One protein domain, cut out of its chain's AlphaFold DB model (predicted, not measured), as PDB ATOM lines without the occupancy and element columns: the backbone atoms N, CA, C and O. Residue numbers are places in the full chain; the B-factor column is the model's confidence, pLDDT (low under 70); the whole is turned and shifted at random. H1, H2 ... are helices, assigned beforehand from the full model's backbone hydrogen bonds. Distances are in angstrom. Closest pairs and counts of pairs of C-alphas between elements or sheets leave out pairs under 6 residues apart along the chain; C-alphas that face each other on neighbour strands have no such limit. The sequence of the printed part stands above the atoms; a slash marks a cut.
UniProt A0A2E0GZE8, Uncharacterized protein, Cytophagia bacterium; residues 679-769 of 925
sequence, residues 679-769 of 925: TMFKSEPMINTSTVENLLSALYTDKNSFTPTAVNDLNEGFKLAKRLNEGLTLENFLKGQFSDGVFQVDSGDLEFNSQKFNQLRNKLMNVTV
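AT A GLANCE: This is residues 679 to 769 of the 925 residues of an uncharacterized protein of Cytophagia bacterium (UniProt A0A2E0GZE8). What shape do these atoms make? Three helices, H1, H3 and H4, lie crosswise to the longest one, H2. H1 and H4 form a V, with its corner at Leu 699 and Lys 756 and its open end at residues 709 to 715 of H2, while H3 packs on residues 718 to 721 of H2. What are the make-up and size? The printed part has 91 residues with four named helices, in the order H1 H2 H3 H4, and no named strand: all helix. It is compact, with a radius of gyration of the C-alphas of 12.1 A, and spans 34 by 33 by 21 A.

IN THESE COORDINATES: Where do the first two helices run? H1, residues 689 to 700, begins with C-alpha 689 at (-2.329, -76.380, -78.457) and is 16.6 A long. H2, residues 708 to 724, is 24.5 A long. And the other two? H3, residues 730 to 737, is 10.5 A long. H4, residues 754 to 767, is 19.6 A long and ends with C-alpha 767 at (9.813, -84.416, -91.727).

HOW THE PARTS SIT: What does H1 meet? With residues 690 to 695 alone it touches H2, about perpendicular at 79 degrees; the closest C-alphas, of Thr 691 and Ala 710, are 4.4 A apart. H1 and H4 only just touch, only at their ends, with 3 pairs of C-alphas within 8 A. What else touches H2? H4 does at 85 degrees, about perpendicular, closest at the C-alphas of Asn 715 and Leu 764, 6.1 A. H3 only just touches it, with 3 pairs of C-alphas within 8 A, closest at those of Phe 718 and Phe 733, 6.9 A. How are the backbones? In H1, H2, H3 and H4 every O i to N i+4 pair is within hydrogen-bond range.

THE WHOLE: How far does it reach? The two C-alphas farthest apart, of Gly 748 and Val 769, are 35.1 A apart; the printed part has no cut. Which link is long? That from H3 to H4, residues 738 to 753. Where is confidence low? Residue 741, residues 746 to 750 and residues 765 to 769 are under 70 in pLDDT.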
ATOM      1  N   THR A 679      10.626 -61.310 -82.888       82.88
ATOM      2  CA  THR A 679      10.267 -61.888 -81.583       82.88
ATOM      3  C   THR A 679       8.864 -62.484 -81.534       82.88
ATOM      4  O   THR A 679       8.449 -62.916 -80.463       82.88
ATOM      5  N   MET A 680       8.146 -62.560 -82.663       82.38
ATOM      6  CA  MET A 680       6.755 -63.043 -82.715       82.38
ATOM      7  C   MET A 680       6.577 -64.427 -82.066       82.38
ATOM      8  O   MET A 680       5.599 -64.670 -81.372       82.38
ATOM      9  N   PHE A 681       7.573 -65.308 -82.189       83.94
ATOM     10  CA  PHE A 681       7.570 -66.637 -81.564       83.94
ATOM     11  C   PHE A 681       7.545 -66.634 -80.022       83.94
ATOM     12  O   PHE A 681       7.440 -67.701 -79.418       83.94
ATOM     13  N   LYS A 682       7.719 -65.480 -79.373       83.69
ATOM     14  CA  LYS A 682       7.616 -65.318 -77.915       83.69
ATOM     15  C   LYS A 682       6.308 -64.670 -77.471       83.69
ATOM     16  O   LYS A 682       6.056 -64.619 -76.276       83.69
ATOM     17  N   SER A 683       5.536 -64.115 -78.400       75.69
ATOM     18  CA  SER A 683       4.327 -63.346 -78.096       75.69
ATOM     19  C   SER A 683       3.069 -63.939 -78.721       75.69
ATOM     20  O   SER A 683       1.977 -63.567 -78.320       75.69
ATOM     21  N   GLU A 684       3.209 -64.844 -79.693       77.19
ATOM     22  CA  GLU A 684       2.086 -65.442 -80.411       77.19
ATOM     23  C   GLU A 684       2.270 -66.959 -80.582       77.19
ATOM     24  O   GLU A 684       3.400 -67.437 -80.785       77.19
ATOM     25  N   PRO A 685       1.172 -67.734 -80.538       79.62
ATOM     26  CA  PRO A 685       1.209 -69.156 -80.833       79.62
ATOM     27  C   PRO A 685       1.488 -69.365 -82.323       79.62
ATOM     28  O   PRO A 685       0.784 -68.856 -83.192       79.62
ATOM     29  N   MET A 686       2.546 -70.116 -82.617       83.25
ATOM     30  CA  MET A 686       2.966 -70.500 -83.969       83.25
ATOM     31  C   MET A 686       2.835 -72.013 -84.205       83.25
ATOM     32  O   MET A 686       3.213 -72.503 -85.266       83.25
ATOM     33  N   ILE A 687       2.353 -72.746 -83.199       82.38
ATOM     34  CA  ILE A 687       2.022 -74.176 -83.216       82.38
ATOM     35  C   ILE A 687       0.706 -74.374 -82.455       82.38
ATOM     36  O   ILE A 687       0.366 -73.553 -81.607       82.38
ATOM     37  N   ASN A 688      -0.009 -75.461 -82.724       78.00
ATOM     38  CA  ASN A 688      -1.309 -75.745 -82.118       78.00
ATOM     39  C   ASN A 688      -1.192 -76.191 -80.652       78.00
ATOM     40  O   ASN A 688      -0.213 -76.825 -80.242       78.00
ATOM     41  N   THR A 689      -2.257 -75.974 -79.874       78.38
ATOM     42  CA  THR A 689      -2.329 -76.380 -78.457       78.38
ATOM     43  C   THR A 689      -2.103 -77.887 -78.290       78.38
ATOM     44  O   THR A 689      -1.301 -78.330 -77.468       78.38
ATOM     45  N   SER A 690      -2.727 -78.699 -79.149       76.81
ATOM     46  CA  SER A 690      -2.549 -80.161 -79.148       76.81
ATOM     47  C   SER A 690      -1.118 -80.601 -79.498       76.81
ATOM     48  O   SER A 690      -0.639 -81.638 -79.022       76.81
ATOM     49  N   THR A 691      -0.403 -79.806 -80.300       84.06
ATOM     50  CA  THR A 691       1.023 -80.000 -80.574       84.06
ATOM     51  C   THR A 691       1.834 -79.729 -79.317       84.06
ATOM     52  O   THR A 691       2.666 -80.561 -78.962       84.06
ATOM     53  N   VAL A 692       1.561 -78.636 -78.598       85.75
ATOM     54  CA  VAL A 692       2.219 -78.316 -77.321       85.75
ATOM     55  C   VAL A 692       2.055 -79.441 -76.309       85.75
ATOM     56  O   VAL A 692       3.057 -79.943 -75.799       85.75
ATOM     57  N   GLU A 693       0.832 -79.919 -76.089       84.00
ATOM     58  CA  GLU A 693       0.565 -81.036 -75.177       84.00
ATOM     59  C   GLU A 693       1.359 -82.293 -75.559       84.00
ATOM     60  O   GLU A 693       1.995 -82.928 -74.711       84.00
ATOM     61  N   ASN A 694       1.379 -82.646 -76.851       91.00
ATOM     62  CA  ASN A 694       2.136 -83.799 -77.326       91.00
ATOM     63  C   ASN A 694       3.650 -83.619 -77.159       91.00
ATOM     64  O   ASN A 694       4.337 -84.572 -76.781       91.00
ATOM     65  N   LEU A 695       4.168 -82.420 -77.443       91.12
ATOM     66  CA  LEU A 695       5.583 -82.093 -77.315       91.12
ATOM     67  C   LEU A 695       6.022 -82.131 -75.855       91.12
ATOM     68  O   LEU A 695       6.991 -82.823 -75.565       91.12
ATOM     69  N   LEU A 696       5.303 -81.473 -74.944       89.38
ATOM     70  CA  LEU A 696       5.599 -81.495 -73.507       89.38
ATOM     71  C   LEU A 696       5.559 -82.930 -72.977       89.38
ATOM     72  O   LEU A 696       6.526 -83.422 -72.397       89.38
ATOM     73  N   SER A 697       4.487 -83.657 -73.286       87.38
ATOM     74  CA  SER A 697       4.327 -85.051 -72.881       87.38
ATOM     75  C   SER A 697       5.480 -85.946 -73.363       87.38
ATOM     76  O   SER A 697       5.976 -86.783 -72.604       87.38
ATOM     77  N   ALA A 698       5.953 -85.760 -74.601       89.38
ATOM     78  CA  ALA A 698       7.054 -86.532 -75.180       89.38
ATOM     79  C   ALA A 698       8.460 -86.043 -74.780       89.38
ATOM     80  O   ALA A 698       9.391 -86.850 -74.777       89.38
ATOM     81  N   LEU A 699       8.632 -84.756 -74.461       89.62
ATOM     82  CA  LEU A 699       9.902 -84.171 -74.015       89.62
ATOM     83  C   LEU A 699      10.199 -84.494 -72.547       89.62
ATOM     84  O   LEU A 699      11.367 -84.681 -72.215       89.62
ATOM     85  N   TYR A 700       9.170 -84.613 -71.703       83.38
ATOM     86  CA  TYR A 700       9.327 -84.875 -70.267       83.38
ATOM     87  C   TYR A 700       9.150 -86.343 -69.869       83.38
ATOM     88  O   TYR A 700       9.604 -86.742 -68.799       83.38
ATOM     89  N   THR A 701       8.535 -87.173 -70.719       78.94
ATOM     90  CA  THR A 701       8.300 -88.591 -70.403       78.94
ATOM     91  C   THR A 701       8.922 -89.517 -71.442       78.94
ATOM     92  O   THR A 701       8.583 -89.480 -72.627       78.94
ATOM     93  N   ASP A 702       9.758 -90.459 -70.993       74.19
ATOM     94  CA  ASP A 702      10.415 -91.422 -71.886       74.19
ATOM     95  C   ASP A 702       9.438 -92.328 -72.650       74.19
ATOM     96  O   ASP A 702       9.727 -92.753 -73.773       74.19
ATOM     97  N   LYS A 703       8.251 -92.559 -72.083       78.50
ATOM     98  CA  LYS A 703       7.205 -93.429 -72.639       78.50
ATOM     99  C   LYS A 703       6.465 -92.824 -73.832       78.50
ATOM    100  O   LYS A 703       5.923 -93.573 -74.643       78.50
ATOM    101  N   ASN A 704       6.454 -91.500 -73.966       85.19
ATOM    102  CA  ASN A 704       5.636 -90.825 -74.968       85.19
ATOM    103  C   ASN A 704       6.451 -90.512 -76.228       85.19
ATOM    104  O   ASN A 704       7.672 -90.314 -76.196       85.19
ATOM    105  N   SER A 705       5.770 -90.526 -77.375       87.81
ATOM    106  CA  SER A 705       6.385 -90.324 -78.686       87.81
ATOM    107  C   SER A 705       5.771 -89.126 -79.401       87.81
ATOM    108  O   SER A 705       4.566 -88.894 -79.315       87.81
ATOM    109  N   PHE A 706       6.605 -88.386 -80.136       89.12
ATOM    110  CA  PHE A 706       6.133 -87.288 -80.979       89.12
ATOM    111  C   PHE A 706       5.240 -87.827 -82.097       89.12
ATOM    112  O   PHE A 706       5.710 -88.647 -82.904       89.12
ATOM    113  N   THR A 707       3.995 -87.365 -82.155       83.94
ATOM    114  CA  THR A 707       3.054 -87.752 -83.212       83.94
ATOM    115  C   THR A 707       3.434 -87.092 -84.540       83.94
ATOM    116  O   THR A 707       3.997 -85.998 -84.538       83.94
ATOM    117  N   PRO A 708       3.144 -87.713 -85.699       78.00
ATOM    118  CA  PRO A 708       3.424 -87.095 -86.996       78.00
ATOM    119  C   PRO A 708       2.772 -85.716 -87.162       78.00
ATOM    120  O   PRO A 708       3.407 -84.813 -87.692       78.00
ATOM    121  N   THR A 709       1.542 -85.547 -86.666       73.69
ATOM    122  CA  THR A 709       0.815 -84.273 -86.704       73.69
ATOM    123  C   THR A 709       1.553 -83.189 -85.926       73.69
ATOM    124  O   THR A 709       1.854 -82.151 -86.503       73.69
ATOM    125  N   ALA A 710       1.942 -83.467 -84.676       81.06
ATOM    126  CA  ALA A 710       2.678 -82.516 -83.844       81.06
ATOM    127  C   ALA A 710       4.045 -82.147 -84.439       81.06
ATOM    128  O   ALA A 710       4.461 -80.996 -84.388       81.06
ATOM    129  N   VAL A 711       4.759 -83.110 -85.038       84.56
ATOM    130  CA  VAL A 711       6.057 -82.817 -85.673       84.56
ATOM    131  C   VAL A 711       5.880 -81.981 -86.944       84.56
ATOM    132  O   VAL A 711       6.689 -81.090 -87.185       84.56
ATOM    133  N   ASN A 712       4.852 -82.248 -87.754       78.81
ATOM    134  CA  ASN A 712       4.571 -81.453 -88.952       78.81
ATOM    135  C   ASN A 712       4.193 -80.016 -88.594       78.81
ATOM    136  O   ASN A 712       4.731 -79.084 -89.183       78.81
ATOM    137  N   ASP A 713       3.312 -79.852 -87.614       78.19
ATOM    138  CA  ASP A 713       2.872 -78.549 -87.130       78.19
ATOM    139  C   ASP A 713       4.040 -77.746 -86.533       78.19
ATOM    140  O   ASP A 713       4.321 -76.627 -86.960       78.19
ATOM    141  N   LEU A 714       4.848 -78.386 -85.675       90.56
ATOM    142  CA  LEU A 714       6.094 -77.808 -85.165       90.56
ATOM    143  C   LEU A 714       7.053 -77.384 -86.282       90.56
ATOM    144  O   LEU A 714       7.704 -76.345 -86.181       90.56
ATOM    145  N   ASN A 715       7.177 -78.186 -87.337       85.81
ATOM    146  CA  ASN A 715       8.061 -77.876 -88.453       85.81
ATOM    147  C   ASN A 715       7.604 -76.625 -89.213       85.81
ATOM    148  O   ASN A 715       8.444 -75.802 -89.570       85.81
ATOM    149  N   GLU A 716       6.304 -76.473 -89.457       80.38
ATOM    150  CA  GLU A 716       5.768 -75.301 -90.156       80.38
ATOM    151  C   GLU A 716       5.880 -74.031 -89.304       80.38
ATOM    152  O   GLU A 716       6.405 -73.026 -89.794       80.38
ATOM    153  N   GLY A 717       5.529 -74.103 -88.016       83.06
ATOM    154  CA  GLY A 717       5.713 -72.995 -87.074       83.06
ATOM    155  C   GLY A 717       7.178 -72.571 -86.942       83.06
ATOM    156  O   GLY A 717       7.519 -71.390 -87.058       83.06
ATOM    157  N   PHE A 718       8.083 -73.544 -86.795       91.19
ATOM    158  CA  PHE A 718       9.515 -73.273 -86.668       91.19
ATOM    159  C   PHE A 718      10.128 -72.703 -87.955       91.19
ATOM    160  O   PHE A 718      10.975 -71.808 -87.887       91.19
ATOM    161  N   LYS A 719       9.710 -73.171 -89.140       85.38
ATOM    162  CA  LYS A 719      10.155 -72.600 -90.424       85.38
ATOM    163  C   LYS A 719       9.763 -71.135 -90.552       85.38
ATOM    164  O   LYS A 719      10.604 -70.335 -90.966       85.38
ATOM    165  N   LEU A 720       8.522 -70.787 -90.211       85.75
ATOM    166  CA  LEU A 720       8.070 -69.400 -90.241       85.75
ATOM    167  C   LEU A 720       8.900 -68.549 -89.275       85.75
ATOM    168  O   LEU A 720       9.494 -67.557 -89.695       85.75
ATOM    169  N   ALA A 721       9.032 -68.984 -88.020       86.81
ATOM    170  CA  ALA A 721       9.803 -68.267 -87.008       86.81
ATOM    171  C   ALA A 721      11.271 -68.065 -87.413       86.81
ATOM    172  O   ALA A 721      11.834 -66.992 -87.211       86.81
ATOM    173  N   LYS A 722      11.885 -69.062 -88.061       87.69
ATOM    174  CA  LYS A 722      13.253 -68.963 -88.576       87.69
ATOM    175  C   LYS A 722      13.383 -68.016 -89.775       87.69
ATOM    176  O   LYS A 722      14.428 -67.402 -89.946       87.69
ATOM    177  N   ARG A 723      12.343 -67.873 -90.606       84.44
ATOM    178  CA  ARG A 723      12.316 -66.851 -91.673       84.44
ATOM    179  C   ARG A 723      12.168 -65.441 -91.108       84.44
ATOM    180  O   ARG A 723      12.661 -64.503 -91.719       84.44
ATOM    181  N   LEU A 724      11.503 -65.300 -89.962       84.81
ATOM    182  CA  LEU A 724      11.402 -64.033 -89.236       84.81
ATOM    183  C   LEU A 724      12.669 -63.718 -88.432       84.81
ATOM    184  O   LEU A 724      12.940 -62.553 -88.167       84.81
ATOM    185  N   ASN A 725      13.441 -64.737 -88.046       88.00
ATOM    186  CA  ASN A 725      14.664 -64.613 -87.260       88.00
ATOM    187  C   ASN A 725      15.685 -65.687 -87.686       88.00
ATOM    188  O   ASN A 725      15.647 -66.825 -87.208       88.00
ATOM    189  N   GLU A 726      16.610 -65.325 -88.584       78.81
ATOM    190  CA  GLU A 726      17.528 -66.273 -89.244       78.81
ATOM    191  C   GLU A 726      18.465 -67.026 -88.272       78.81
ATOM    192  O   GLU A 726      18.965 -68.107 -88.602       78.81
ATOM    193  N   GLY A 727      18.655 -66.513 -87.050       80.12
ATOM    194  CA  GLY A 727      19.461 -67.127 -85.986       80.12
ATOM    195  C   GLY A 727      18.685 -68.020 -85.009       80.12
ATOM    196  O   GLY A 727      19.288 -68.591 -84.095       80.12
ATOM    197  N   LEU A 728      17.364 -68.151 -85.162       88.94
ATOM    198  CA  LEU A 728      16.527 -68.843 -84.188       88.94
ATOM    199  C   LEU A 728      16.822 -70.351 -84.137       88.94
ATOM    200  O   LEU A 728      16.724 -71.080 -85.130       88.94
ATOM    201  N   THR A 729      17.157 -70.841 -82.944       91.44
ATOM    202  CA  THR A 729      17.317 -72.274 -82.680       91.44
ATOM    203  C   THR A 729      15.971 -72.905 -82.326       91.44
ATOM    204  O   THR A 729      15.090 -72.244 -81.781       91.44
ATOM    205  N   LEU A 730      15.818 -74.211 -82.580       91.50
ATOM    206  CA  LEU A 730      14.618 -74.959 -82.176       91.50
ATOM    207  C   LEU A 730      14.360 -74.856 -80.667       91.50
ATOM    208  O   LEU A 730      13.218 -74.797 -80.236       91.50
ATOM    209  N   GLU A 731      15.426 -74.828 -79.871       92.19
ATOM    210  CA  GLU A 731      15.325 -74.721 -78.417       92.19
ATOM    211  C   GLU A 731      14.750 -73.368 -77.999       92.19
ATOM    212  O   GLU A 731      13.799 -73.318 -77.225       92.19
ATOM    213  N   ASN A 732      15.277 -72.280 -78.569       90.88
ATOM    214  CA  ASN A 732      14.787 -70.930 -78.304       90.88
ATOM    215  C   ASN A 732      13.347 -70.755 -78.787       90.88
ATOM    216  O   ASN A 732      12.560 -70.106 -78.107       90.88
ATOM    217  N   PHE A 733      12.997 -71.354 -79.930       94.25
ATOM    218  CA  PHE A 733      11.626 -71.372 -80.423       94.25
ATOM    219  C   PHE A 733      10.683 -72.054 -79.425       94.25
ATOM    220  O   PHE A 733       9.710 -71.436 -79.008       94.25
ATOM    221  N   LEU A 734      10.996 -73.278 -78.979       92.94
ATOM    222  CA  LEU A 734      10.156 -74.000 -78.015       92.94
ATOM    223  C   LEU A 734      10.056 -73.277 -76.670       92.94
ATOM    224  O   LEU A 734       8.963 -73.173 -76.131       92.94
ATOM    225  N   LYS A 735      11.159 -72.722 -76.154       90.25
ATOM    226  CA  LYS A 735      11.141 -71.903 -74.928       90.25
ATOM    227  C   LYS A 735      10.262 -70.655 -75.078       90.25
ATOM    228  O   LYS A 735       9.607 -70.264 -74.123       90.25
ATOM    229  N   GLY A 736      10.232 -70.042 -76.263       88.44
ATOM    230  CA  GLY A 736       9.328 -68.927 -76.556       88.44
ATOM    231  C   GLY A 736       7.861 -69.356 -76.612       88.44
ATOM    232  O   GLY A 736       7.014 -68.706 -76.008       88.44
ATOM    233  N   GLN A 737       7.570 -70.478 -77.275       89.88
ATOM    234  CA  GLN A 737       6.213 -71.017 -77.378       89.88
ATOM    235  C   GLN A 737       5.676 -71.509 -76.025       89.88
ATOM    236  O   GLN A 737       4.498 -71.346 -75.753       89.88
ATOM    237  N   PHE A 738       6.523 -72.056 -75.152       89.06
ATOM    238  CA  PHE A 738       6.141 -72.524 -73.811       89.06
ATOM    239  C   PHE A 738       6.259 -71.443 -72.727       89.06
ATOM    240  O   PHE A 738       6.318 -71.766 -71.545       89.06
ATOM    241  N   SER A 739       6.361 -70.172 -73.119       80.19
ATOM    242  CA  SER A 739       6.372 -69.065 -72.166       80.19
ATOM    243  C   SER A 739       4.954 -68.697 -71.731       80.19
ATOM    244  O   SER A 739       4.006 -68.856 -72.502       80.19
ATOM    245  N   ASP A 740       4.826 -68.116 -70.535       70.62
ATOM    246  CA  ASP A 740       3.549 -67.672 -69.953       70.62
ATOM    247  C   ASP A 740       2.741 -66.720 -70.854       70.62
ATOM    248  O   ASP A 740       1.530 -66.579 -70.687       70.62
ATOM    249  N   GLY A 741       3.395 -66.077 -71.828       65.75
ATOM    250  CA  GLY A 741       2.760 -65.198 -72.809       65.75
ATOM    251  C   GLY A 741       2.122 -65.908 -74.008       65.75
ATOM    252  O   GLY A 741       1.373 -65.262 -74.736       65.75
ATOM    253  N   VAL A 742       2.397 -67.200 -74.231       76.56
ATOM    254  CA  VAL A 742       1.948 -67.942 -75.426       76.56
ATOM    255  C   VAL A 742       1.157 -69.191 -75.041       76.56
ATOM    256  O   VAL A 742      -0.063 -69.219 -75.192       76.56
ATOM    257  N   PHE A 743       1.834 -70.206 -74.506       79.38
ATOM    258  CA  PHE A 743       1.210 -71.369 -73.893       79.38
ATOM    259  C   PHE A 743       1.678 -71.409 -72.448       79.38
ATOM    260  O   PHE A 743       2.858 -71.626 -72.189       79.38
ATOM    261  N   GLN A 744       0.759 -71.168 -71.516       76.38
ATOM    262  CA  GLN A 744       1.061 -71.188 -70.092       76.38
ATOM    263  C   GLN A 744       1.445 -72.615 -69.683       76.38
ATOM    264  O   GLN A 744       0.592 -73.497 -69.581       76.38
ATOM    265  N   VAL A 745       2.743 -72.847 -69.503       74.62
ATOM    266  CA  VAL A 745       3.300 -74.114 -69.033       74.62
ATOM    267  C   VAL A 745       3.916 -73.840 -67.671       74.62
ATOM    268  O   VAL A 745       4.839 -73.033 -67.580       74.62
ATOM    269  N   ASP A 746       3.420 -74.512 -66.626       62.25
ATOM    270  CA  ASP A 746       3.992 -74.442 -65.274       62.25
ATOM    271  C   ASP A 746       5.478 -74.827 -65.340       62.25
ATOM    272  O   ASP A 746       5.832 -76.004 -65.444       62.25
ATOM    273  N   SER A 747       6.357 -73.825 -65.357       44.50
ATOM    274  CA  SER A 747       7.767 -73.995 -65.690       44.50
ATOM    275  C   SER A 747       8.666 -73.438 -64.591       44.50
ATOM    276  O   SER A 747       9.098 -72.291 -64.607       44.50
ATOM    277  N   GLY A 748       9.052 -74.313 -63.661       47.78
ATOM    278  CA  GLY A 748      10.456 -74.279 -63.246       47.78
ATOM    279  C   GLY A 748      11.324 -74.472 -64.496       47.78
ATOM    280  O   GLY A 748      10.883 -75.171 -65.410       47.78
ATOM    281  N   ASP A 749      12.486 -73.808 -64.557       56.25
ATOM    282  CA  ASP A 749      13.414 -73.769 -65.700       56.25
ATOM    283  C   ASP A 749      13.230 -74.945 -66.675       56.25
ATOM    284  O   ASP A 749      13.521 -76.094 -66.342       56.25
ATOM    285  N   LEU A 750      12.693 -74.666 -67.875       65.44
ATOM    286  CA  LEU A 750      12.399 -75.680 -68.895       65.44
ATOM    287  C   LEU A 750      13.702 -76.348 -69.374       65.44
ATOM    288  O   LEU A 750      14.281 -75.972 -70.399       65.44
ATOM    289  N   GLU A 751      14.164 -77.359 -68.643       78.31
ATOM    290  CA  GLU A 751      15.238 -78.253 -69.059       78.31
ATOM    291  C   GLU A 751      14.646 -79.409 -69.867       78.31
ATOM    292  O   GLU A 751      13.977 -80.306 -69.350       78.31
ATOM    293  N   PHE A 752      14.881 -79.393 -71.180       82.19
ATOM    294  CA  PHE A 752      14.459 -80.490 -72.042       82.19
ATOM    295  C   PHE A 752      15.360 -81.708 -71.835       82.19
ATOM    296  O   PHE A 752      16.588 -81.603 -71.867       82.19
ATOM    297  N   ASN A 753      14.765 -82.901 -71.757       83.88
ATOM    298  CA  ASN A 753      15.522 -84.146 -71.839       83.88
ATOM    299  C   ASN A 753      16.331 -84.171 -73.151       83.88
ATOM    300  O   ASN A 753      15.772 -84.214 -74.252       83.88
ATOM    301  N   SER A 754      17.660 -84.165 -73.038       79.62
ATOM    302  CA  SER A 754      18.577 -84.021 -74.176       79.62
ATOM    303  C   SER A 754      18.437 -85.137 -75.219       79.62
ATOM    304  O   SER A 754      18.590 -84.889 -76.419       79.62
ATOM    305  N   GLN A 755      18.087 -86.361 -74.810       81.44
ATOM    306  CA  GLN A 755      17.854 -87.474 -75.732       81.44
ATOM    307  C   GLN A 755      16.565 -87.273 -76.531       81.44
ATOM    308  O   GLN A 755      16.580 -87.394 -77.760       81.44
ATOM    309  N   LYS A 756      15.460 -86.924 -75.863       89.25
ATOM    310  CA  LYS A 756      14.171 -86.645 -76.516       89.25
ATOM    311  C   LYS A 756      14.238 -85.412 -77.404       89.25
ATOM    312  O   LYS A 756      13.742 -85.445 -78.529       89.25
ATOM    313  N   PHE A 757      14.923 -84.367 -76.956       89.75
ATOM    314  CA  PHE A 757      15.137 -83.164 -77.747       89.75
ATOM    315  C   PHE A 757      15.950 -83.457 -79.018       89.75
ATOM    316  O   PHE A 757      15.583 -83.030 -80.116       89.75
ATOM    317  N   ASN A 758      16.997 -84.285 -78.922       80.81
ATOM    318  CA  ASN A 758      17.737 -84.751 -80.096       80.81
ATOM    319  C   ASN A 758      16.885 -85.644 -81.017       80.81
ATOM    320  O   ASN A 758      16.991 -85.536 -82.241       80.81
ATOM    321  N   GLN A 759      16.007 -86.492 -80.469       81.38
ATOM    322  CA  GLN A 759      15.040 -87.258 -81.266       81.38
ATOM    323  C   GLN A 759      14.069 -86.339 -82.018       81.38
ATOM    324  O   GLN A 759      13.829 -86.568 -83.202       81.38
ATOM    325  N   LEU A 760      13.551 -85.293 -81.369       88.44
ATOM    326  CA  LEU A 760      12.684 -84.292 -81.993       88.44
ATOM    327  C   LEU A 760      13.409 -83.550 -83.116       88.44
ATOM    328  O   LEU A 760      12.901 -83.487 -84.233       88.44
ATOM    329  N   ARG A 761      14.637 -83.082 -82.858       84.31
ATOM    330  CA  ARG A 761      15.498 -82.443 -83.865       84.31
ATOM    331  C   ARG A 761      15.712 -83.367 -85.066       84.31
ATOM    332  O   ARG A 761      15.543 -82.944 -86.204       84.31
ATOM    333  N   ASN A 762      16.003 -84.646 -84.826       76.88
ATOM    334  CA  ASN A 762      16.137 -85.642 -85.889       76.88
ATOM    335  C   ASN A 762      14.821 -85.871 -86.643       76.88
ATOM    336  O   ASN A 762      14.843 -86.019 -87.862       76.88
ATOM    337  N   LYS A 763      13.677 -85.895 -85.950       79.75
ATOM    338  CA  LYS A 763      12.360 -86.027 -86.582       79.75
ATOM    339  C   LYS A 763      12.023 -84.817 -87.449       79.75
ATOM    340  O   LYS A 763      11.565 -85.034 -88.559       79.75
ATOM    341  N   LEU A 764      12.313 -83.592 -87.018       74.44
ATOM    342  CA  LEU A 764      12.107 -82.382 -87.824       74.44
ATOM    343  C   LEU A 764      12.996 -82.363 -89.072       74.44
ATOM    344  O   LEU A 764      12.515 -82.077 -90.165       74.44
ATOM    345  N   MET A 765      14.255 -82.791 -88.935       63.28
ATOM    346  CA  MET A 765      15.156 -83.004 -90.077       63.28
ATOM    347  C   MET A 765      14.669 -84.117 -91.021       63.28
ATOM    348  O   MET A 765      15.010 -84.118 -92.198       63.28
ATOM    349  N   ASN A 766      13.880 -85.072 -90.517       52.84
ATOM    350  CA  ASN A 766      13.295 -86.158 -91.306       52.84
ATOM    351  C   ASN A 766      11.874 -85.831 -91.827       52.84
ATOM    352  O   ASN A 766      11.418 -86.504 -92.742       52.84
ATOM    353  N   VAL A 767      11.162 -84.835 -91.280       46.66
ATOM    354  CA  VAL A 767       9.813 -84.416 -91.727       46.66
ATOM    355  C   VAL A 767       9.861 -83.610 -93.025       46.66
ATOM    356  O   VAL A 767       8.876 -83.547 -93.756       46.66
ATOM    357  N   THR A 768      11.034 -83.095 -93.401       41.50
ATOM    358  CA  THR A 768      11.270 -82.594 -94.763       41.50
ATOM    359  C   THR A 768      11.186 -83.708 -95.821       41.50
ATOM    360  O   THR A 768      10.904 -83.410 -96.976       41.50
ATOM    361  N   VAL A 769      11.324 -84.981 -95.423       43.19
ATOM    362  CA  VAL A 769      11.141 -86.168 -96.278       43.19
ATOM    363  C   VAL A 769       9.696 -86.646 -96.129       43.19
ATOM    364  O   VAL A 769       9.379 -87.624 -95.439       43.19
TER     365      VAL A 769